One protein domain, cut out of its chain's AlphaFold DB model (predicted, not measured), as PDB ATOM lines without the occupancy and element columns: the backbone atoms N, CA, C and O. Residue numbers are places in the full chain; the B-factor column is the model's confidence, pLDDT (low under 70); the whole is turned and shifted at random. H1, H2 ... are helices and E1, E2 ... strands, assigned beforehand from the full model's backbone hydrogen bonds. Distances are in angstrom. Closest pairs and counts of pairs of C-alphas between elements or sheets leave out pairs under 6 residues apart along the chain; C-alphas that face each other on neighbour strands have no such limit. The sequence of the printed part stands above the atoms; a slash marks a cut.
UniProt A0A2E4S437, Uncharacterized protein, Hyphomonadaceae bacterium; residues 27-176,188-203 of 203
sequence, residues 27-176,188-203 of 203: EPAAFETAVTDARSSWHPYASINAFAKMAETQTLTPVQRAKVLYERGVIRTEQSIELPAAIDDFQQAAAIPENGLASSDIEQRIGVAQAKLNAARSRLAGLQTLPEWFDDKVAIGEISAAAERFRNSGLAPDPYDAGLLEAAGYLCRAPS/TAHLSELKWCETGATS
ATOM      1  N   GLU A  27     127.956  93.504 148.557       96.00
ATOM      2  CA  GLU A  27     126.631  92.888 148.635       96.00
ATOM      3  C   GLU A  27     126.115  92.503 147.235       96.00
ATOM      4  O   GLU A  27     126.305  93.277 146.290       96.00
ATOM      5  N   PRO A  28     125.423  91.358 147.062       95.25
ATOM      6  CA  PRO A  28     125.033  90.859 145.741       95.25
ATOM      7  C   PRO A  28     124.251  91.864 144.887       95.25
ATOM      8  O   PRO A  28     124.533  92.015 143.702       95.25
ATOM      9  N   ALA A  29     123.307  92.599 145.482       96.19
ATOM     10  CA  ALA A  29     122.531  93.606 144.758       96.19
ATOM     11  C   ALA A  29     123.397  94.793 144.303       96.19
ATOM     12  O   ALA A  29     123.252  95.263 143.178       96.19
ATOM     13  N   ALA A  30     124.327  95.249 145.150       96.69
ATOM     14  CA  ALA A  30     125.262  96.313 144.790       96.69
ATOM     15  C   ALA A  30     126.211  95.866 143.669       96.69
ATOM     16  O   ALA A  30     126.515  96.647 142.771       96.69
ATOM     17  N   PHE A  31     126.619  94.595 143.687       97.88
ATOM     18  CA  PHE A  31     127.449  94.006 142.644       97.88
ATOM     19  C   PHE A  31     126.744  93.952 141.286       97.88
ATOM     20  O   PHE A  31     127.316  94.390 140.292       97.88
ATOM     21  N   GLU A  32     125.498  93.479 141.225       97.25
ATOM     22  CA  GLU A  32     124.757  93.442 139.956       97.25
ATOM     23  C   GLU A  32     124.492  94.850 139.394       97.25
ATOM     24  O   GLU A  32     124.591  95.054 138.180       97.25
ATOM     25  N   THR A  33     124.244  95.842 140.258       97.75
ATOM     26  CA  THR A  33     124.177  97.253 139.845       97.75
ATOM     27  C   THR A  33     125.511  97.715 139.265       97.75
ATOM     28  O   THR A  33     125.542  98.219 138.148       97.75
ATOM     29  N   ALA A  34     126.629  97.464 139.952       97.62
ATOM     30  CA  ALA A  34     127.949  97.881 139.486       97.62
ATOM     31  C   ALA A  34     128.334  97.237 138.137       97.62
ATOM     32  O   ALA A  34     128.926  97.896 137.282       97.62
ATOM     33  N   VAL A  35     127.979  95.965 137.916       98.19
ATOM     34  CA  VAL A  35     128.170  95.277 136.625       98.19
ATOM     35  C   VAL A  35     127.319  95.918 135.525       98.19
ATOM     36  O   VAL A  35     127.799  96.114 134.406       98.19
ATOM     37  N   THR A  36     126.064  96.253 135.829       97.75
ATOM     38  CA  THR A  36     125.146  96.913 134.887       97.75
ATOM     39  C   THR A  36     125.647  98.303 134.502       97.75
ATOM     40  O   THR A  36     125.677  98.638 133.315       97.75
ATOM     41  N   ASP A  37     126.106  99.078 135.483       97.69
ATOM     42  CA  ASP A  37     126.675 100.408 135.276       97.69
ATOM     43  C   ASP A  37     127.942 100.336 134.417       97.69
ATOM     44  O   ASP A  37     128.070 101.067 133.435       97.69
ATOM     45  N   ALA A  38     128.848  99.396 134.713       97.75
ATOM     46  CA  ALA A  38     130.061  99.193 133.923       97.75
ATOM     47  C   ALA A  38     129.738  98.865 132.453       97.75
ATOM     48  O   ALA A  38     130.298  99.488 131.545       97.75
ATOM     49  N   ARG A  39     128.792  97.949 132.194       96.50
ATOM     50  CA  ARG A  39     128.339  97.591 130.832       96.50
ATOM     51  C   ARG A  39     127.664  98.740 130.084       96.50
ATOM     52  O   ARG A  39     127.707  98.761 128.862       96.50
ATOM     53  N   SER A  40     127.060  99.681 130.805       95.88
ATOM     54  CA  SER A  40     126.331 100.816 130.226       95.88
ATOM     55  C   SER A  40     127.215 102.051 130.016       95.88
ATOM     56  O   SER A  40     126.705 103.147 129.782       95.88
ATOM     57  N   SER A  41     128.540 101.898 130.118       96.50
ATOM     58  CA  SER A  41     129.471 102.995 129.858       96.50
ATOM     59  C   SER A  41     129.359 103.482 128.411       96.50
ATOM     60  O   SER A  41     129.016 102.737 127.498       96.50
ATOM     61  N   TRP A  42     129.692 104.753 128.203       94.94
ATOM     62  CA  TRP A  42     129.511 105.454 126.929       94.94
ATOM     63  C   TRP A  42     130.333 104.884 125.757       94.94
ATOM     64  O   TRP A  42     129.981 105.110 124.603       94.94
ATOM     65  N   HIS A  43     131.413 104.151 126.044       97.25
ATOM     66  CA  HIS A  43     132.264 103.486 125.059       97.25
ATOM     67  C   HIS A  43     132.780 102.154 125.624       97.25
ATOM     68  O   HIS A  43     133.040 102.081 126.830       97.25
ATOM     69  N   PRO A  44     133.008 101.110 124.804       98.12
ATOM     70  CA  PRO A  44     133.461  99.820 125.321       98.12
ATOM     71  C   PRO A  44     134.786  99.863 126.087       98.12
ATOM     72  O   PRO A  44     134.945  99.170 127.088       98.12
ATOM     73  N   TYR A  45     135.722 100.724 125.677       98.12
ATOM     74  CA  TYR A  45     136.965 100.934 126.430       98.12
ATOM     75  C   TYR A  45     136.706 101.528 127.827       98.12
ATOM     76  O   TYR A  45     137.352 101.151 128.803       98.12
ATOM     77  N   ALA A  46     135.698 102.396 127.967       97.94
ATOM     78  CA  ALA A  46     135.286 102.905 129.273       97.94
ATOM     79  C   ALA A  46     134.671 101.795 130.145       97.94
ATOM     80  O   ALA A  46     134.959 101.742 131.341       97.94
ATOM     81  N   SER A  47     133.911 100.861 129.559       98.50
ATOM     82  CA  SER A  47     133.444  99.662 130.272       98.50
ATOM     83  C   SER A  47     134.606  98.789 130.748       98.50
ATOM     84  O   SER A  47     134.601  98.340 131.894       98.50
ATOM     85  N   ILE A  48     135.624  98.577 129.906       98.62
ATOM     86  CA  ILE A  48     136.842  97.836 130.272       98.62
ATOM     87  C   ILE A  48     137.524  98.490 131.482       98.62
ATOM     88  O   ILE A  48     137.824  97.795 132.457       98.62
ATOM     89  N   ASN A  49     137.697  99.815 131.464       98.12
ATOM     90  CA  ASN A  49     138.263 100.573 132.584       98.12
ATOM     91  C   ASN A  49     137.403 100.470 133.852       98.12
ATOM     92  O   ASN A  49     137.938 100.325 134.952       98.12
ATOM     93  N   ALA A  50     136.074 100.508 133.722       98.31
ATOM     94  CA  ALA A  50     135.160 100.355 134.851       98.31
ATOM     95  C   ALA A  50     135.288  98.967 135.502       98.31
ATOM     96  O   ALA A  50     135.404  98.871 136.726       98.31
ATOM     97  N   PHE A  51     135.349  97.898 134.702       98.69
ATOM     98  CA  PHE A  51     135.586  96.546 135.211       98.69
ATOM     99  C   PHE A  51     136.984  96.380 135.814       98.69
ATOM    100  O   PHE A  51     137.115  95.756 136.866       98.69
ATOM    101  N   ALA A  52     138.017  96.969 135.204       98.19
ATOM    102  CA  ALA A  52     139.371  96.953 135.754       98.19
ATOM    103  C   ALA A  52     139.432  97.610 137.134       98.19
ATOM    104  O   ALA A  52     139.834  96.978 138.112       98.19
ATOM    105  N   LYS A  53     138.885  98.822 137.244       97.44
ATOM    106  CA  LYS A  53     138.776  99.535 138.515       97.44
ATOM    107  C   LYS A  53     137.973  98.744 139.546       97.44
ATOM    108  O   LYS A  53     138.325  98.746 140.725       97.44
ATOM    109  N   MET A  54     136.902  98.062 139.139       97.56
ATOM    110  CA  MET A  54     136.122  97.213 140.042       97.56
ATOM    111  C   MET A  54     136.962  96.047 140.585       97.56
ATOM    112  O   MET A  54     136.957  95.813 141.791       97.56
ATOM    113  N   ALA A  55     137.721  95.359 139.727       96.19
ATOM    114  CA  ALA A  55     138.587  94.242 140.117       96.19
ATOM    115  C   ALA A  55     139.727  94.648 141.073       96.19
ATOM    116  O   ALA A  55     140.139  93.835 141.913       96.19
ATOM    117  N   GLU A  56     140.229  95.877 140.928       94.81
ATOM    118  CA  GLU A  56     141.332  96.449 141.710       94.81
ATOM    119  C   GLU A  56     140.880  97.033 143.051       94.81
ATOM    120  O   GLU A  56     141.536  96.835 144.072       94.81
ATOM    121  N   THR A  57     139.768  97.772 143.059       92.50
ATOM    122  CA  THR A  57     139.391  98.611 144.209       92.50
ATOM    123  C   THR A  57     138.359  97.975 145.128       92.50
ATOM    124  O   THR A  57     138.231  98.391 146.278       92.50
ATOM    125  N   GLN A  58     137.600  96.992 144.641       93.62
ATOM    126  CA  GLN A  58     136.509  96.393 145.402       93.62
ATOM    127  C   GLN A  58     136.931  95.079 146.052       93.62
ATOM    128  O   GLN A  58     137.691  94.281 145.499       93.62
ATOM    129  N   THR A  59     136.369  94.816 147.229       94.81
ATOM    130  CA  THR A  59     136.437  93.481 147.827       94.81
ATOM    131  C   THR A  59     135.347  92.626 147.191       94.81
ATOM    132  O   THR A  59     134.163  92.917 147.333       94.81
ATOM    133  N   LEU A  60     135.750  91.584 146.467       96.06
ATOM    134  CA  LEU A  60     134.860  90.709 145.702       96.06
ATOM    135  C   LEU A  60     134.968  89.275 146.220       96.06
ATOM    136  O   LEU A  60     136.060  88.821 146.571       96.06
ATOM    137  N   THR A  61     133.855  88.546 146.227       96.19
ATOM    138  CA  THR A  61     133.884  87.084 146.386       96.19
ATOM    139  C   THR A  61     134.564  86.422 145.175       96.19
ATOM    140  O   THR A  61     134.690  87.058 144.123       96.19
ATOM    141  N   PRO A  62     134.978  85.143 145.263       96.31
ATOM    142  CA  PRO A  62     135.522  84.411 144.116       96.31
ATOM    143  C   PRO A  62     134.610  84.458 142.877       96.31
ATOM    144  O   PRO A  62     135.060  84.845 141.802       96.31
ATOM    145  N   VAL A  63     133.312  84.185 143.046       97.06
ATOM    146  CA  VAL A  63     132.310  84.242 141.964       97.06
ATOM    147  C   VAL A  63     132.203  85.647 141.365       97.06
ATOM    148  O   VAL A  63     132.194  85.808 140.147       97.06
ATOM    149  N   GLN A  64     132.166  86.688 142.203       97.94
ATOM    150  CA  GLN A  64     132.101  88.078 141.735       97.94
ATOM    151  C   GLN A  64     133.355  88.473 140.950       97.94
ATOM    152  O   GLN A  64     133.252  89.066 139.878       97.94
ATOM    153  N   ARG A  65     134.543  88.115 141.451       98.19
ATOM    154  CA  ARG A  65     135.815  88.384 140.772       98.19
ATOM    155  C   ARG A  65     135.889  87.663 139.428       98.19
ATOM    156  O   ARG A  65     136.266  88.286 138.439       98.19
ATOM    157  N   ALA A  66     135.487  86.395 139.380       98.38
ATOM    158  CA  ALA A  66     135.443  85.637 138.136       98.38
ATOM    159  C   ALA A  66     134.472  86.255 137.124       98.38
ATOM    160  O   ALA A  66     134.835  86.410 135.961       98.38
ATOM    161  N   LYS A  67     133.282  86.683 137.565       98.25
ATOM    162  CA  LYS A  67     132.321  87.387 136.705       98.25
ATOM    163  C   LYS A  67     132.887  88.709 136.183       98.25
ATOM    164  O   LYS A  67     132.793  88.952 134.991       98.25
ATOM    165  N   VAL A  68     133.537  89.531 137.010       98.62
ATOM    166  CA  VAL A  68     134.171  90.790 136.558       98.62
ATOM    167  C   VAL A  68     135.218  90.547 135.472       98.62
ATOM    168  O   VAL A  68     135.191  91.216 134.441       98.62
ATOM    169  N   LEU A  69     136.117  89.582 135.684       98.75
ATOM    170  CA  LEU A  69     137.140  89.217 134.703       98.75
ATOM    171  C   LEU A  69     136.507  88.687 133.414       98.75
ATOM    172  O   LEU A  69     136.848  89.140 132.326       98.75
ATOM    173  N   TYR A  70     135.530  87.789 133.538       98.69
ATOM    174  CA  TYR A  70     134.804  87.240 132.400       98.69
ATOM    175  C   TYR A  70     134.135  88.340 131.573       98.69
ATOM    176  O   TYR A  70     134.372  88.418 130.372       98.69
ATOM    177  N   GLU A  71     133.364  89.231 132.197       98.69
ATOM    178  CA  GLU A  71     132.681  90.337 131.517       98.69
ATOM    179  C   GLU A  71     133.656  91.299 130.829       98.69
ATOM    180  O   GLU A  71     133.429  91.701 129.685       98.69
ATOM    181  N   ARG A  72     134.783  91.616 131.481       98.75
ATOM    182  CA  ARG A  72     135.848  92.415 130.867       98.75
ATOM    183  C   ARG A  72     136.409  91.715 129.627       98.75
ATOM    184  O   ARG A  72     136.460  92.325 128.560       98.75
ATOM    185  N   GLY A  73     136.733  90.426 129.733       98.75
ATOM    186  CA  GLY A  73     137.196  89.605 128.615       98.75
ATOM    187  C   GLY A  73     136.181  89.516 127.468       98.75
ATOM    188  O   GLY A  73     136.569  89.562 126.298       98.75
ATOM    189  N   VAL A  74     134.876  89.443 127.772       98.75
ATOM    190  CA  VAL A  74     133.798  89.456 126.767       98.75
ATOM    191  C   VAL A  74     133.856  90.732 125.940       98.75
ATOM    192  O   VAL A  74     133.961  90.649 124.717       98.75
ATOM    193  N   ILE A  75     133.866  91.896 126.591       98.69
ATOM    194  CA  ILE A  75     133.868  93.194 125.903       98.69
ATOM    195  C   ILE A  75     135.119  93.338 125.036       98.69
ATOM    196  O   ILE A  75     135.018  93.667 123.853       98.69
ATOM    197  N   ARG A  76     136.292  93.014 125.594       98.75
ATOM    198  CA  ARG A  76     137.565  93.001 124.859       98.75
ATOM    199  C   ARG A  76     137.497  92.138 123.602       98.75
ATOM    200  O   ARG A  76     137.928  92.548 122.527       98.75
ATOM    201  N   THR A  77     136.922  90.945 123.727       98.81
ATOM    202  CA  THR A  77     136.803  89.994 122.618       98.81
ATOM    203  C   THR A  77     135.824  90.475 121.561       98.81
ATOM    204  O   THR A  77     136.126  90.402 120.372       98.81
ATOM    205  N   GLU A  78     134.648  90.950 121.959       98.38
ATOM    206  CA  GLU A  78     133.599  91.392 121.039       98.38
ATOM    207  C   GLU A  78     134.056  92.595 120.217       98.38
ATOM    208  O   GLU A  78     133.925  92.571 118.993       98.38
ATOM    209  N   GLN A  79     134.697  93.559 120.875       98.31
ATOM    210  CA  GLN A  79     135.148  94.813 120.271       98.31
ATOM    211  C   GLN A  79     136.548  94.733 119.660       98.31
ATOM    212  O   GLN A  79     136.993  95.681 119.034       98.31
ATOM    213  N   SER A  80     137.236  93.597 119.798       98.50
ATOM    214  CA  SER A  80     138.621  93.429 119.341       98.50
ATOM    215  C   SER A  80     139.564  94.468 119.961       98.50
ATOM    216  O   SER A  80     140.333  95.110 119.262       98.50
ATOM    217  N   ILE A  81     139.503  94.621 121.285       98.62
ATOM    218  CA  ILE A  81     140.296  95.577 122.067       98.62
ATOM    219  C   ILE A  81     141.194  94.807 123.039       98.62
ATOM    220  O   ILE A  81     140.695  94.119 123.928       98.62
ATOM    221  N   GLU A  82     142.514  94.942 122.889       98.69
ATOM    222  CA  GLU A  82     143.541  94.267 123.699       98.69
ATOM    223  C   GLU A  82     143.240  92.763 123.891       98.69
ATOM    224  O   GLU A  82     143.133  92.241 125.001       98.69
ATOM    225  N   LEU A  83     143.087  92.039 122.780       98.88
ATOM    226  CA  LEU A  83     142.756  90.611 122.750       98.88
ATOM    227  C   LEU A  83     143.697  89.719 123.582       98.88
ATOM    228  O   LEU A  83     143.196  88.759 124.170       98.88
ATOM    229  N   PRO A  84     145.015  89.996 123.708       98.88
ATOM    230  CA  PRO A  84     145.857  89.262 124.654       98.88
ATOM    231  C   PRO A  84     145.371  89.387 126.106       98.88
ATOM    232  O   PRO A  84     145.323  88.386 126.816       98.88
ATOM    233  N   ALA A  85     144.943  90.583 126.524       98.69
ATOM    234  CA  ALA A  85     144.379  90.810 127.852       98.69
ATOM    235  C   ALA A  85     142.997  90.155 128.007       98.69
ATOM    236  O   ALA A  85     142.654  89.712 129.093       98.69
ATOM    237  N   ALA A  86     142.219  90.026 126.925       98.81
ATOM    238  CA  ALA A  86     140.962  89.274 126.946       98.81
ATOM    239  C   ALA A  86     141.183  87.788 127.267       98.81
ATOM    240  O   ALA A  86     140.451  87.195 128.056       98.81
ATOM    241  N   ILE A  87     142.202  87.188 126.645       98.88
ATOM    242  CA  ILE A  87     142.578  85.791 126.880       98.88
ATOM    243  C   ILE A  87     143.027  85.608 128.331       98.88
ATOM    244  O   ILE A  87     142.573  84.674 128.988       98.88
ATOM    245  N   ASP A  88     143.866  86.516 128.828       98.81
ATOM    246  CA  ASP A  88     144.326  86.512 130.217       98.81
ATOM    247  C   ASP A  88     143.157  86.674 131.206       98.81
ATOM    248  O   ASP A  88     143.034  85.890 132.143       98.81
ATOM    249  N   ASP A  89     142.218  87.587 130.942       98.81
ATOM    250  CA  ASP A  89     140.995  87.763 131.734       98.81
ATOM    251  C   ASP A  89     140.201  86.455 131.871       98.81
ATOM    252  O   ASP A  89     139.814  86.056 132.974       98.81
ATOM    253  N   PHE A  90     139.993  85.740 130.763       98.88
ATOM    254  CA  PHE A  90     139.301  84.452 130.785       98.88
ATOM    255  C   PHE A  90     140.093  83.365 131.516       98.88
ATOM    256  O   PHE A  90     139.506  82.584 132.269       98.88
ATOM    257  N   GLN A  91     141.413  83.311 131.330       98.69
ATOM    258  CA  GLN A  91     142.279  82.351 132.016       98.69
ATOM    259  C   GLN A  91     142.291  82.588 133.528       98.69
ATOM    260  O   GLN A  91     142.162  81.639 134.303       98.69
ATOM    261  N   GLN A  92     142.363  83.847 133.958       98.56
ATOM    262  CA  GLN A  92     142.269  84.221 135.365       98.56
ATOM    263  C   GLN A  92     140.888  83.889 135.945       98.56
ATOM    264  O   GLN A  92     140.810  83.339 137.043       98.56
ATOM    265  N   ALA A  93     139.797  84.147 135.212       98.31
ATOM    266  CA  ALA A  93     138.452  83.762 135.639       98.31
ATOM    267  C   ALA A  93     138.318  82.235 135.818       98.31
ATOM    268  O   ALA A  93     137.742  81.770 136.805       98.31
ATOM    269  N   ALA A  94     138.891  81.452 134.901       98.19
ATOM    270  CA  ALA A  94     138.895  79.991 134.969       98.19
ATOM    271  C   ALA A  94     139.706  79.445 136.150       98.19
ATOM    272  O   ALA A  94     139.324  78.436 136.738       98.19
ATOM    273  N   ALA A  95     140.805  80.113 136.506       98.06
ATOM    274  CA  ALA A  95     141.686  79.703 137.594       98.06
ATOM    275  C   ALA A  95     141.090  79.940 138.996       98.06
ATOM    276  O   ALA A  95     141.607  79.405 139.978       98.06
ATOM    277  N   ILE A  96     140.018  80.731 139.112       97.62
ATOM    278  CA  ILE A  96     139.356  80.994 140.392       97.62
ATOM    279  C   ILE A  96     138.554  79.755 140.838       97.62
ATOM    280  O   ILE A  96     137.671  79.301 140.106       97.62
ATOM    281  N   PRO A  97     138.799  79.221 142.052       93.75
ATOM    282  CA  PRO A  97     138.003  78.128 142.600       93.75
ATOM    283  C   PRO A  97     136.533  78.523 142.745       93.75
ATOM    284  O   PRO A  97     136.234  79.636 143.179       93.75
ATOM    285  N   GLU A  98     135.628  77.600 142.409       91.50
ATOM    286  CA  GLU A  98     134.176  77.815 142.512       91.50
ATOM    287  C   GLU A  98     133.711  79.092 141.782       91.50
ATOM    288  O   GLU A  98     132.821  79.798 142.246       91.50
ATOM    289  N   ASN A  99     134.307  79.402 140.622       92.31
ATOM    290  CA  ASN A  99     134.022  80.620 139.851       92.31
ATOM    291  C   ASN A  99     132.554  80.781 139.401       92.31
ATOM    292  O   ASN A  99     132.153  81.881 139.029       92.31
ATOM    293  N   GLY A 100     131.754  79.710 139.432       92.69
ATOM    294  CA  GLY A 100     130.347  79.723 139.026       92.69
ATOM    295  C   GLY A 100     130.126  79.867 137.515       92.69
ATOM    296  O   GLY A 100     128.991  80.069 137.089       92.69
ATOM    297  N   LEU A 101     131.187  79.768 136.710       95.25
ATOM    298  CA  LEU A 101     131.159  79.879 135.254       95.25
ATOM    299  C   LEU A 101     131.263  78.489 134.612       95.25
ATOM    300  O   LEU A 101     131.935  77.595 135.124       95.25
ATOM    301  N   ALA A 102     130.627  78.306 133.455       95.19
ATOM    302  CA  ALA A 102     130.789  77.083 132.677       95.19
ATOM    303  C   ALA A 102     132.167  77.069 131.996       95.19
ATOM    304  O   ALA A 102     132.476  77.954 131.196       95.19
ATOM    305  N   SER A 103     132.991  76.052 132.270       94.25
ATOM    306  CA  SER A 103     134.337  75.936 131.682       94.25
ATOM    307  C   SER A 103     134.312  75.941 130.151       94.25
ATOM    308  O   SER A 103     135.142  76.602 129.534       94.25
ATOM    309  N   SER A 104     133.311  75.297 129.541       96.12
ATOM    310  CA  SER A 104     133.127  75.275 128.084       96.12
ATOM    311  C   SER A 104     132.908  76.665 127.480       96.12
ATOM    312  O   SER A 104     133.413  76.941 126.393       96.12
ATOM    313  N   ASP A 105     132.190  77.551 128.179       95.94
ATOM    314  CA  ASP A 105     131.951  78.925 127.719       95.94
ATOM    315  C   ASP A 105     133.254  79.727 127.722       95.94
ATOM    316  O   ASP A 105     133.552  80.450 126.770       95.94
ATOM    317  N   ILE A 106     134.062  79.580 128.777       97.81
ATOM    318  CA  ILE A 106     135.369  80.237 128.873       97.81
ATOM    319  C   ILE A 106     136.295  79.726 127.759       97.81
ATOM    320  O   ILE A 106     136.885  80.532 127.039       97.81
ATOM    321  N   GLU A 107     136.404  78.408 127.585       98.12
ATOM    322  CA  GLU A 107     137.247  77.794 126.550       98.12
ATOM    323  C   GLU A 107     136.856  78.268 125.145       98.12
ATOM    324  O   GLU A 107     137.720  78.658 124.352       98.12
ATOM    325  N   GLN A 108     135.552  78.314 124.852       98.44
ATOM    326  CA  GLN A 108     135.043  78.847 123.593       98.44
ATOM    327  C   GLN A 108     135.479  80.303 123.389       98.44
ATOM    328  O   GLN A 108     135.956  80.663 122.309       98.44
ATOM    329  N   ARG A 109     135.337  81.152 124.411       98.50
ATOM    330  CA  ARG A 109     135.696  82.573 124.314       98.50
ATOM    331  C   ARG A 109     137.193  82.799 124.151       98.50
ATOM    332  O   ARG A 109     137.573  83.635 123.333       98.50
ATOM    333  N   ILE A 110     138.032  82.017 124.831       98.88
ATOM    334  CA  ILE A 110     139.485  82.012 124.603       98.88
ATOM    335  C   ILE A 110     139.783  81.671 123.140       98.88
ATOM    336  O   ILE A 110     140.556  82.377 122.491       98.88
ATOM    337  N   GLY A 111     139.131  80.642 122.588       98.75
ATOM    338  CA  GLY A 111     139.281  80.264 121.182       98.75
ATOM    339  C   GLY A 111     138.915  81.396 120.214       98.75
ATOM    340  O   GLY A 111     139.665  81.677 119.275       98.75
ATOM    341  N   VAL A 112     137.806  82.097 120.466       98.81
ATOM    342  CA  VAL A 112     137.377  83.253 119.658       98.81
ATOM    343  C   VAL A 112     138.378  84.407 119.756       98.81
ATOM    344  O   VAL A 112     138.786  84.946 118.725       98.81
ATOM    345  N   ALA A 113     138.805  84.776 120.967       98.88
ATOM    346  CA  ALA A 113     139.776  85.847 121.176       98.88
ATOM    347  C   ALA A 113     141.116  85.536 120.490       98.88
ATOM    348  O   ALA A 113     141.675  86.391 119.800       98.88
ATOM    349  N   GLN A 114     141.590  84.290 120.587       98.88
ATOM    350  CA  GLN A 114     142.817  83.839 119.931       98.88
ATOM    351  C   GLN A 114     142.711  83.889 118.403       98.88
ATOM    352  O   GLN A 114     143.654  84.318 117.732       98.88
ATOM    353  N   ALA A 115     141.572  83.480 117.838       98.88
ATOM    354  CA  ALA A 115     141.336  83.550 116.399       98.88
ATOM    355  C   ALA A 115     141.360  85.003 115.898       98.88
ATOM    356  O   ALA A 115     142.048  85.306 114.920       98.88
ATOM    357  N   LYS A 116     140.677  85.916 116.603       98.81
ATOM    358  CA  LYS A 116     140.701  87.353 116.292       98.81
ATOM    359  C   LYS A 116     142.109  87.942 116.404       98.81
ATOM    360  O   LYS A 116     142.530  88.675 115.511       98.81
ATOM    361  N   LEU A 117     142.862  87.571 117.442       98.81
ATOM    362  CA  LEU A 117     144.230  88.043 117.667       98.81
ATOM    363  C   LEU A 117     145.160  87.612 116.530       98.81
ATOM    364  O   LEU A 117     145.949  88.408 116.019       98.81
ATOM    365  N   ASN A 118     145.048  86.357 116.098       98.69
ATOM    366  CA  ASN A 118     145.828  85.841 114.977       98.69
ATOM    367  C   ASN A 118     145.470  86.555 113.666       98.69
ATOM    368  O   ASN A 118     146.366  86.875 112.885       98.69
ATOM    369  N   ALA A 119     144.188  86.855 113.443       98.62
ATOM    370  CA  ALA A 119     143.744  87.604 112.271       98.62
ATOM    371  C   ALA A 119     144.299  89.041 112.256       98.62
ATOM    372  O   ALA A 119     144.829  89.463 111.229       98.62
ATOM    373  N   ALA A 120     144.250  89.756 113.386       98.56
ATOM    374  CA  ALA A 120     144.819  91.102 113.511       98.56
ATOM    375  C   ALA A 120     146.333  91.103 113.240       98.56
ATOM    376  O   ALA A 120     146.831  91.869 112.419       98.56
ATOM    377  N   ARG A 121     147.071  90.157 113.836       98.44
ATOM    378  CA  ARG A 121     148.512  89.981 113.574       98.44
ATOM    379  C   ARG A 121     148.816  89.696 112.106       98.44
ATOM    380  O   ARG A 121     149.800  90.208 111.580       98.44
ATOM    381  N   SER A 122     147.986  88.891 111.446       98.25
ATOM    382  CA  SER A 122     148.152  88.600 110.022       98.25
ATOM    383  C   SER A 122     147.924  89.835 109.152       98.25
ATOM    384  O   SER A 122     148.646  90.012 108.175       98.25
ATOM    385  N   ARG A 123     146.937  90.679 109.479       98.12
ATOM    386  CA  ARG A 123     146.666  91.921 108.741       98.12
ATOM    387  C   ARG A 123     147.767  92.963 108.928       98.12
ATOM    388  O   ARG A 123     148.179  93.561 107.940       98.12
ATOM    389  N   LEU A 124     148.329  93.069 110.135       97.94
ATOM    390  CA  LEU A 124     149.472  93.945 110.437       97.94
ATOM    391  C   LEU A 124     150.743  93.623 109.636       97.94
ATOM    392  O   LEU A 124     151.633  94.466 109.544       97.94
ATOM    393  N   ALA A 125     150.854  92.420 109.064       95.25
ATOM    394  CA  ALA A 125     151.948  92.056 108.162       95.25
ATOM    395  C   ALA A 125     151.740  92.558 106.716       95.25
ATOM    396  O   ALA A 125     152.631  92.406 105.880       95.25
ATOM    397  N   GLY A 126     150.566  93.116 106.409       94.75
ATOM    398  CA  GLY A 126     150.183  93.621 105.096       94.75
ATOM    399  C   GLY A 126     150.157  95.148 105.008       94.75
ATOM    400  O   GLY A 126     150.479  95.871 105.948       94.75
ATOM    401  N   LEU A 127     149.764  95.642 103.833       95.81
ATOM    402  CA  LEU A 127     149.467  97.059 103.626       95.81
ATOM    403  C   LEU A 127     148.076  97.375 104.175       95.81
ATOM    404  O   LEU A 127     147.128  96.642 103.901       95.81
ATOM    405  N   GLN A 128     147.967  98.477 104.913       96.44
ATOM    406  CA  GLN A 128     146.734  98.936 105.549       96.44
ATOM    407  C   GLN A 128     146.643 100.458 105.472       96.44
ATOM    408  O   GLN A 128     147.665 101.155 105.432       96.44
ATOM    409  N   THR A 129     145.421 100.976 105.489       93.94
ATOM    410  CA  THR A 129     145.179 102.385 105.811       93.94
ATOM    411  C   THR A 129     145.511 102.655 107.285       93.94
ATOM    412  O   THR A 129     145.665 101.725 108.080       93.94
ATOM    413  N   LEU A 130     145.668 103.928 107.671       93.31
ATOM    414  CA  LEU A 130     145.960 104.256 109.071       93.31
ATOM    415  C   LEU A 130     144.854 103.785 110.041       93.31
ATOM    416  O   LEU A 130     145.240 103.192 111.045       93.31
ATOM    417  N   PRO A 131     143.546 103.972 109.759       93.69
ATOM    418  CA  PRO A 131     142.480 103.471 110.634       93.69
ATOM    419  C   PRO A 131     142.500 101.944 110.790       93.69
ATOM    420  O   PRO A 131     142.547 101.439 111.902       93.69
ATOM    421  N   GLU A 132     142.620 101.189 109.692       96.19
ATOM    422  CA  GLU A 132     142.691  99.717 109.768       96.19
ATOM    423  C   GLU A 132     143.905  99.234 110.577       96.19
ATOM    424  O   GLU A 132     143.827  98.277 111.347       96.19
ATOM    425  N   TRP A 133     145.050  99.900 110.403       97.38
ATOM    426  CA  TRP A 133     146.243  99.599 111.187       97.38
ATOM    427  C   TRP A 133     146.057  99.968 112.664       97.38
ATOM    428  O   TRP A 133     146.565  99.257 113.529       97.38
ATOM    429  N   PHE A 134     145.351 101.062 112.963       97.50
ATOM    430  CA  PHE A 134     145.022 101.466 114.328       97.50
ATOM    431  C   PHE A 134     144.156 100.414 115.017       97.50
ATOM    432  O   PHE A 134     144.546  99.941 116.083       97.50
ATOM    433  N   ASP A 135     143.070  99.982 114.373       97.62
ATOM    434  CA  ASP A 135     142.182  98.931 114.877       97.62
ATOM    435  C   ASP A 135     142.957  97.659 115.213       97.62
ATOM    436  O   ASP A 135     142.814  97.083 116.294       97.62
ATOM    437  N   ASP A 136     143.844  97.228 114.314       98.50
ATOM    438  CA  ASP A 136     144.638  96.031 114.555       98.50
ATOM    439  C   ASP A 136     145.696  96.231 115.647       98.50
ATOM    440  O   ASP A 136     145.981  95.294 116.399       98.50
ATOM    441  N   LYS A 137     146.257  97.438 115.798       98.44
ATOM    442  CA  LYS A 137     147.147  97.764 116.922       98.44
ATOM    443  C   LYS A 137     146.412  97.762 118.254       98.44
ATOM    444  O   LYS A 137     146.907  97.161 119.208       98.44
ATOM    445  N   VAL A 138     145.222  98.347 118.313       98.38
ATOM    446  CA  VAL A 138     144.327  98.274 119.471       98.38
ATOM    447  C   VAL A 138     143.997  96.816 119.793       98.38
ATOM    448  O   VAL A 138     144.110  96.394 120.947       98.38
ATOM    449  N   ALA A 139     143.679  96.010 118.779       98.75
ATOM    450  CA  ALA A 139     143.350  94.601 118.949       98.75
ATOM    451  C   ALA A 139     144.494  93.786 119.553       98.75
ATOM    452  O   ALA A 139     144.239  92.900 120.370       98.75
ATOM    453  N   ILE A 140     145.751  94.084 119.218       98.56
ATOM    454  CA  ILE A 140     146.906  93.403 119.821       98.56
ATOM    455  C   ILE A 140     147.379  94.023 121.146       98.56
ATOM    456  O   ILE A 140     148.308  93.484 121.743       98.56
ATOM    457  N   GLY A 141     146.742  95.096 121.627       98.06
ATOM    458  CA  GLY A 141     147.082  95.760 122.892       98.06
ATOM    459  C   GLY A 141     148.138  96.865 122.783       98.06
ATOM    460  O   GLY A 141     148.703  97.279 123.787       98.06
ATOM    461  N   GLU A 142     148.422  97.359 121.581       98.06
ATOM    462  CA  GLU A 142     149.428  98.399 121.327       98.06
ATOM    463  C   GLU A 142     148.788  99.785 121.119       98.06
ATOM    464  O   GLU A 142     149.138 100.522 120.195       98.06
ATOM    465  N   ILE A 143     147.847 100.160 121.992       96.94
ATOM    466  CA  ILE A 143     147.059 101.402 121.875       96.94
ATOM    467  C   ILE A 143     147.956 102.644 121.900       96.94
ATOM    468  O   ILE A 143     147.740 103.562 121.116       96.94
ATOM    469  N   SER A 144     148.998 102.661 122.737       96.00
ATOM    470  CA  SER A 144     149.918 103.804 122.824       96.00
ATOM    471  C   SER A 144     150.622 104.088 121.496       96.00
ATOM    472  O   SER A 144     150.590 105.210 120.996       96.00
ATOM    473  N   ALA A 145     151.175 103.050 120.862       95.81
ATOM    474  CA  ALA A 145     151.808 103.179 119.550       95.81
ATOM    475  C   ALA A 145     150.794 103.600 118.472       95.81
ATOM    476  O   ALA A 145     151.122 104.359 117.556       95.81
ATOM    477  N   ALA A 146     149.555 103.119 118.589       95.12
ATOM    478  CA  ALA A 146     148.464 103.481 117.701       95.12
ATOM    479  C   ALA A 146     148.102 104.977 117.824       95.12
ATOM    480  O   ALA A 146     148.060 105.700 116.823       95.12
ATOM    481  N   ALA A 147     147.939 105.456 119.059       95.06
ATOM    482  CA  ALA A 147     147.645 106.844 119.398       95.06
ATOM    483  C   ALA A 147     148.759 107.799 118.950       95.06
ATOM    484  O   ALA A 147     148.482 108.827 118.331       95.06
ATOM    485  N   GLU A 148     150.023 107.450 119.202       94.38
ATOM    486  CA  GLU A 148     151.177 108.239 118.763       94.38
ATOM    487  C   GLU A 148     151.225 108.380 117.242       94.38
ATOM    488  O   GLU A 148     151.491 109.467 116.722       94.38
ATOM    489  N   ARG A 149     150.931 107.306 116.502       93.44
ATOM    490  CA  ARG A 149     150.916 107.373 115.040       93.44
ATOM    491  C   ARG A 149     149.794 108.270 114.526       93.44
ATOM    492  O   ARG A 149     150.054 109.064 113.623       93.44
ATOM    493  N   PHE A 150     148.594 108.197 115.105       91.12
ATOM    494  CA  PHE A 150     147.519 109.139 114.776       91.12
ATOM    495  C   PHE A 150     147.943 110.579 115.054       91.12
ATOM    496  O   PHE A 150     147.883 111.416 114.151       91.12
ATOM    497  N   ARG A 151     148.472 110.842 116.253       90.94
ATOM    498  CA  ARG A 151     148.965 112.162 116.665       90.94
ATOM    499  C   ARG A 151     149.987 112.730 115.681       90.94
ATOM    500  O   ARG A 151     149.882 113.893 115.308       90.94
ATOM    501  N   ASN A 152     150.925 111.906 115.221       90.25
ATOM    502  CA  ASN A 152     151.991 112.320 114.304       90.25
ATOM    503  C   ASN A 152     151.549 112.406 112.835       90.25
ATOM    504  O   ASN A 152     152.202 113.077 112.040       90.25
ATOM    505  N   SER A 153     150.470 111.720 112.452       88.62
ATOM    506  CA  SER A 153     149.976 111.720 111.070       88.62
ATOM    507  C   SER A 153     149.248 113.007 110.677       88.62
ATOM    508  O   SER A 153     149.133 113.300 109.489       88.62
ATOM    509  N   GLY A 154     148.706 113.738 111.657       83.12
ATOM    510  CA  GLY A 154     147.789 114.858 111.424       83.12
ATOM    511  C   GLY A 154     146.397 114.444 110.922       83.12
ATOM    512  O   GLY A 154     145.539 115.314 110.764       83.12
ATOM    513  N   LEU A 155     146.159 113.145 110.689       87.75
ATOM    514  CA  LEU A 155     144.848 112.604 110.341       87.75
ATOM    515  C   LEU A 155     143.932 112.608 111.571       87.75
ATOM    516  O   LEU A 155     144.340 112.234 112.672       87.75
ATOM    517  N   ALA A 156     142.684 113.011 111.365       89.44
ATOM    518  CA  ALA A 156     141.627 112.912 112.355       89.44
ATOM    519  C   ALA A 156     141.182 111.448 112.519       89.44
ATOM    520  O   ALA A 156     140.887 110.800 111.510       89.44
ATOM    521  N   PRO A 157     141.100 110.933 113.761       91.94
ATOM    522  CA  PRO A 157     140.447 109.658 114.024       91.94
ATOM    523  C   PRO A 157     138.942 109.773 113.761       91.94
ATOM    524  O   PRO A 157     138.343 110.845 113.926       91.94
ATOM    525  N   ASP A 158     138.318 108.664 113.374       92.06
ATOM    526  CA  ASP A 158     136.865 108.609 113.230       92.06
ATOM    527  C   ASP A 158     136.159 108.699 114.605       92.06
ATOM    528  O   ASP A 158     136.824 108.735 115.646       92.06
ATOM    529  N   PRO A 159     134.818 108.805 114.662       93.44
ATOM    530  CA  PRO A 159     134.115 108.932 115.936       93.44
ATOM    531  C   PRO A 159     134.343 107.781 116.924       93.44
ATOM    532  O   PRO A 159     134.357 108.027 118.131       93.44
ATOM    533  N   TYR A 160     134.507 106.548 116.442       94.44
ATOM    534  CA  TYR A 160     134.726 105.385 117.301       94.44
ATOM    535  C   TYR A 160     136.155 105.396 117.855       94.44
ATOM    536  O   TYR A 160     136.342 105.338 119.071       94.44
ATOM    537  N   ASP A 161     137.150 105.605 116.992       95.25
ATOM    538  CA  ASP A 161     138.561 105.709 117.376       95.25
ATOM    539  C   ASP A 161     138.814 106.883 118.322       95.25
ATOM    540  O   ASP A 161     139.544 106.761 119.307       95.25
ATOM    541  N   ALA A 162     138.178 108.027 118.065       94.94
ATOM    542  CA  ALA A 162     138.242 109.187 118.945       94.94
ATOM    543  C   ALA A 162     137.667 108.871 120.330       94.94
ATOM    544  O   ALA A 162     138.264 109.245 121.339       94.94
ATOM    545  N   GLY A 163     136.546 108.144 120.384       96.00
ATOM    546  CA  GLY A 163     135.959 107.664 121.632       96.00
ATOM    547  C   GLY A 163     136.888 106.705 122.376       96.00
ATOM    548  O   GLY A 163     137.072 106.831 123.587       96.00
ATOM    549  N   LEU A 164     137.556 105.791 121.672       97.38
ATOM    550  CA  LEU A 164     138.567 104.930 122.280       97.38
ATOM    551  C   LEU A 164     139.723 105.748 122.855       97.38
ATOM    552  O   LEU A 164     140.093 105.553 124.012       97.38
ATOM    553  N   LEU A 165     140.275 106.674 122.073       96.56
ATOM    554  CA  LEU A 165     141.403 107.507 122.477       96.56
ATOM    555  C   LEU A 165     141.055 108.439 123.643       96.56
ATOM    556  O   LEU A 165     141.903 108.659 124.506       96.56
ATOM    557  N   GLU A 166     139.830 108.965 123.710       96.06
ATOM    558  CA  GLU A 166     139.337 109.719 124.869       96.06
ATOM    559  C   GLU A 166     139.211 108.804 126.095       96.06
ATOM    560  O   GLU A 166     139.746 109.114 127.159       96.06
ATOM    561  N   ALA A 167     138.577 107.637 125.950       95.94
ATOM    562  CA  ALA A 167     138.419 106.676 127.041       95.94
ATOM    563  C   ALA A 167     139.763 106.140 127.572       95.94
ATOM    564  O   ALA A 167     139.872 105.822 128.758       95.94
ATOM    565  N   ALA A 168     140.771 106.039 126.706       95.75
ATOM    566  CA  ALA A 168     142.131 105.628 127.034       95.75
ATOM    567  C   ALA A 168     143.028 106.788 127.512       95.75
ATOM    568  O   ALA A 168     144.176 106.556 127.883       95.75
ATOM    569  N   GLY A 169     142.520 108.025 127.541       95.06
ATOM    570  CA  GLY A 169     143.233 109.189 128.079       95.06
ATOM    571  C   GLY A 169     144.262 109.820 127.137       95.06
ATOM    572  O   GLY A 169     145.121 110.577 127.585       95.06
ATOM    573  N   TYR A 170     144.198 109.534 125.835       95.00
ATOM    574  CA  TYR A 170     145.038 110.177 124.819       95.00
ATOM    575  C   TYR A 170     144.411 111.461 124.262       95.00
ATOM    576  O   TYR A 170     145.144 112.404 123.929       95.00
ATOM    577  N   LEU A 171     143.076 111.508 124.180       94.06
ATOM    578  CA  LEU A 171     142.308 112.714 123.872       94.06
ATOM    579  C   LEU A 171     141.638 113.262 125.130       94.06
ATOM    580  O   LEU A 171     141.084 112.527 125.942       94.06
ATOM    581  N   CYS A 172     141.692 114.578 125.271       92.62
ATOM    582  CA  CYS A 172     141.145 115.331 126.383       92.62
ATOM    583  C   CYS A 172     140.086 116.294 125.856       92.62
ATOM    584  O   CYS A 172     140.276 116.918 124.807       92.62
ATOM    585  N   ARG A 173     139.004 116.472 126.620       90.25
ATOM    586  CA  ARG A 173     138.039 117.533 126.332       90.25
ATOM    587  C   ARG A 173     138.683 118.896 126.547       90.25
ATOM    588  O   ARG A 173     139.294 119.149 127.586       90.25
ATOM    589  N   ALA A 174     138.552 119.758 125.554       83.06
ATOM    590  CA  ALA A 174     138.954 121.147 125.603       83.06
ATOM    591  C   ALA A 174     137.725 122.032 125.862       83.06
ATOM    592  O   ALA A 174     136.622 121.692 125.427       83.06
ATOM    593  N   PRO A 175     137.892 123.180 126.540       76.75
ATOM    594  CA  PRO A 175     136.874 124.221 126.551       76.75
ATOM    595  C   PRO A 175     136.438 124.588 125.125       76.75
ATOM    596  O   PRO A 175     137.213 124.478 124.172       76.75
ATOM    597  N   SER A 176     135.192 125.041 124.975       71.12
ATOM    598  CA  SER A 176     134.650 125.417 123.667       71.12
ATOM    599  C   SER A 176     135.552 126.444 122.971       71.12
ATOM    600  O   SER A 176     135.878 127.483 123.542       71.12
ATOM    601  N   THR A 188     135.265 116.240 110.756       84.56
ATOM    602  CA  THR A 188     135.957 116.403 112.053       84.56
ATOM    603  C   THR A 188     135.088 117.030 113.152       84.56
ATOM    604  O   THR A 188     135.606 117.491 114.170       84.56
ATOM    605  N   ALA A 189     133.769 117.121 112.952       86.44
ATOM    606  CA  ALA A 189     132.870 117.835 113.860       86.44
ATOM    607  C   ALA A 189     132.827 117.199 115.262       86.44
ATOM    608  O   ALA A 189     132.785 117.919 116.262       86.44
ATOM    609  N   HIS A 190     132.920 115.866 115.347       87.88
ATOM    610  CA  HIS A 190     132.989 115.122 116.613       87.88
ATOM    611  C   HIS A 190     134.248 115.426 117.430       87.88
ATOM    612  O   HIS A 190     134.265 115.180 118.630       87.88
ATOM    613  N   LEU A 191     135.282 115.992 116.804       88.44
ATOM    614  CA  LEU A 191     136.549 116.332 117.450       88.44
ATOM    615  C   LEU A 191     136.638 117.801 117.875       88.44
ATOM    616  O   LEU A 191     137.672 118.231 118.382       88.44
ATOM    617  N   SER A 192     135.587 118.593 117.642       85.50
ATOM    618  CA  SER A 192     135.601 120.051 117.843       85.50
ATOM    619  C   SER A 192     135.884 120.483 119.286       85.50
ATOM    620  O   SER A 192     136.410 121.574 119.507       85.50
ATOM    621  N   GLU A 193     135.592 119.616 120.255       88.12
ATOM    622  CA  GLU A 193     135.872 119.814 121.680       88.12
ATOM    623  C   GLU A 193     136.987 118.891 122.190       88.12
ATOM    624  O   GLU A 193     137.150 118.734 123.395       88.12
ATOM    625  N   LEU A 194     137.759 118.258 121.301       90.94
ATOM    626  CA  LEU A 194     138.835 117.340 121.670       90.94
ATOM    627  C   LEU A 194     140.204 117.900 121.280       90.94
ATOM    628  O   LEU A 194     140.387 118.537 120.239       90.94
ATOM    629  N   LYS A 195     141.197 117.621 122.122       91.19
ATOM    630  CA  LYS A 195     142.617 117.860 121.851       91.19
ATOM    631  C   LYS A 195     143.456 116.695 122.355       91.19
ATOM    632  O   LYS A 195     143.050 115.984 123.271       91.19
ATOM    633  N   TRP A 196     144.649 116.518 121.803       91.19
ATOM    634  CA  TRP A 196     145.634 115.613 122.392       91.19
ATOM    635  C   TRP A 196     145.993 116.067 123.817       91.19
ATOM    636  O   TRP A 196     146.273 117.243 124.043       91.19
ATOM    637  N   CYS A 197     145.997 115.144 124.781       90.31
ATOM    638  CA  CYS A 197     146.412 115.454 126.152       90.31
ATOM    639  C   CYS A 197     147.915 115.818 126.205       90.31
ATOM    640  O   CYS A 197     148.736 115.147 125.567       90.31
ATOM    641  N   GLU A 198     148.265 116.872 126.964       78.12
ATOM    642  CA  GLU A 198     149.620 117.468 127.049       78.12
ATOM    643  C   GLU A 198     150.649 116.556 127.733       78.12
ATOM    644  O   GLU A 198     151.826 116.558 127.381       78.12
ATOM    645  N   THR A 199     150.199 115.705 128.650       60.59
ATOM    646  CA  THR A 199     150.956 114.559 129.154       60.59
ATOM    647  C   THR A 199     150.369 113.310 128.521       60.59
ATOM    648  O   THR A 199     149.243 112.929 128.835       60.59
ATOM    649  N   GLY A 200     151.107 112.699 127.588       47.91
ATOM    650  CA  GLY A 200     150.770 111.368 127.077       47.91
ATOM    651  C   GLY A 200     150.595 110.414 128.255       47.91
ATOM    652  O   GLY A 200     151.377 110.495 129.201       47.91
ATOM    653  N   ALA A 201     149.533 109.606 128.218       44.66
ATOM    654  CA  ALA A 201     149.100 108.725 129.295       44.66
ATOM    655  C   ALA A 201     150.293 108.090 130.029       44.66
ATOM    656  O   ALA A 201     150.969 107.209 129.500       44.66
ATOM    657  N   THR A 202     150.582 108.567 131.240       35.84
ATOM    658  CA  THR A 202     151.475 107.864 132.157       35.84
ATOM    659  C   THR A 202     150.710 106.650 132.661       35.84
ATOM    660  O   THR A 202     149.889 106.777 133.571       35.84
ATOM    661  N   SER A 203     150.931 105.508 132.015       36.75
ATOM    662  CA  SER A 203     150.709 104.179 132.585       36.75
ATOM    663  C   SER A 203     151.929 103.764 133.395       36.75
ATOM    664  O   SER A 203     153.032 103.806 132.797       36.75
TER     665      SER A 203
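This is residues 27 to 176 and 188 to 203 of the 203 residues of an uncharacterized protein of Hyphomonadaceae bacterium (UniProt A0A2E4S437). Five helices, H1 to H5, form an up-and-down bundle, and at one end of it sits a smaller group: the hairpin of H6 and H7, the helix H8, and a tiny sheet of E1 and E2 with the short H9. The long H5 reaches past the bundle to touch H6, and the end of H8 meets the end of H2. The printed part has 166 residues, with nine named helices and two named strands in the order H1 H2 H3 H4 H5 H6 H7 H8 E1 H9 E2; the sheet is antiparallel and the class is mostly helix. The whole is compact, with a radius of gyration of the C-alphas of 17.1 A and spans of 50 by 39 by 25 A.

E1, residues 171 to 173, and E2, residues 194 to 196, are antiparallel neighbours, with N 172 and O 195 within hydrogen-bond range at 2.8 A. H8, residues 159 to 167, comes closest to E1 at the C-alphas of Leu 165 and Leu 171, 5.5 A apart. H9, residues 188 to 191, only just touches H8, with 3 pairs of C-alphas within 8 A, the closest those of His 190 and Pro 159, 6.3 A apart. H7, residues 143 to 153, is close to H8 but not clearly touching, at a steep tilt of 59 degrees; their closest C-alphas, Ala 147 and Leu 165, are 7.0 A apart. H6, residues 130 to 139, touches H7 in a helical hairpin, closest at the C-alphas of Phe 134 and Ala 146, 5.2 A. H5, residues 103 to 124, touches H6 with residues 117 to 124 alone, closest at the C-alphas of Ala 120 and Asp 136, 5.0 A; the two form a helical hairpin. In the bundle, up and down because each helix runs against the one before, H4, residues 83 to 95, and H5 form a hairpin at a shallow tilt of 17 degrees, closest at the C-alphas of Ile 87 and Ile 110, 5.4 A. H3, residues 62 to 79, and H4 form a hairpin whose closest C-alphas, Gly 73 and Ala 86, are 4.1 A apart. H2, residues 44 to 57, and H3 form another, closest at the C-alphas of Ile 48 and Arg 72, 5.5 A. H1, residues 28 to 39, and H2 form a hairpin at a shallow tilt of 34 degrees, only just short of steep, closest at the C-alphas of Ala 38 and Ser 47, 5.0 A. H2 and H8 touch only at their ends, closest at the C-alphas of Ala 46 and Ala 167, 5.4 A. Every O i to N i+4 pair is within hydrogen-bond range in H1 to H8; H9 is too short for one.

H5 is 31.7 A from first to last C-alpha, H3 26.0 A and H2 19.8 A. H1 begins at C-alpha 28, (125.033, 90.859, 145.741), and E2 ends at C-alpha 196, (145.634, 115.613, 122.392).

The C-alphas of Glu 98 and Ser 176, the two farthest apart, are 51.2 A apart. Residues 177 to 187 are not printed, and C-alphas 176 and 188 are 14.8 A apart across the cut. Of the links printed whole, none is long. Mean pLDDT of the printed part is 94.0, with residues 199 to 203 under 70.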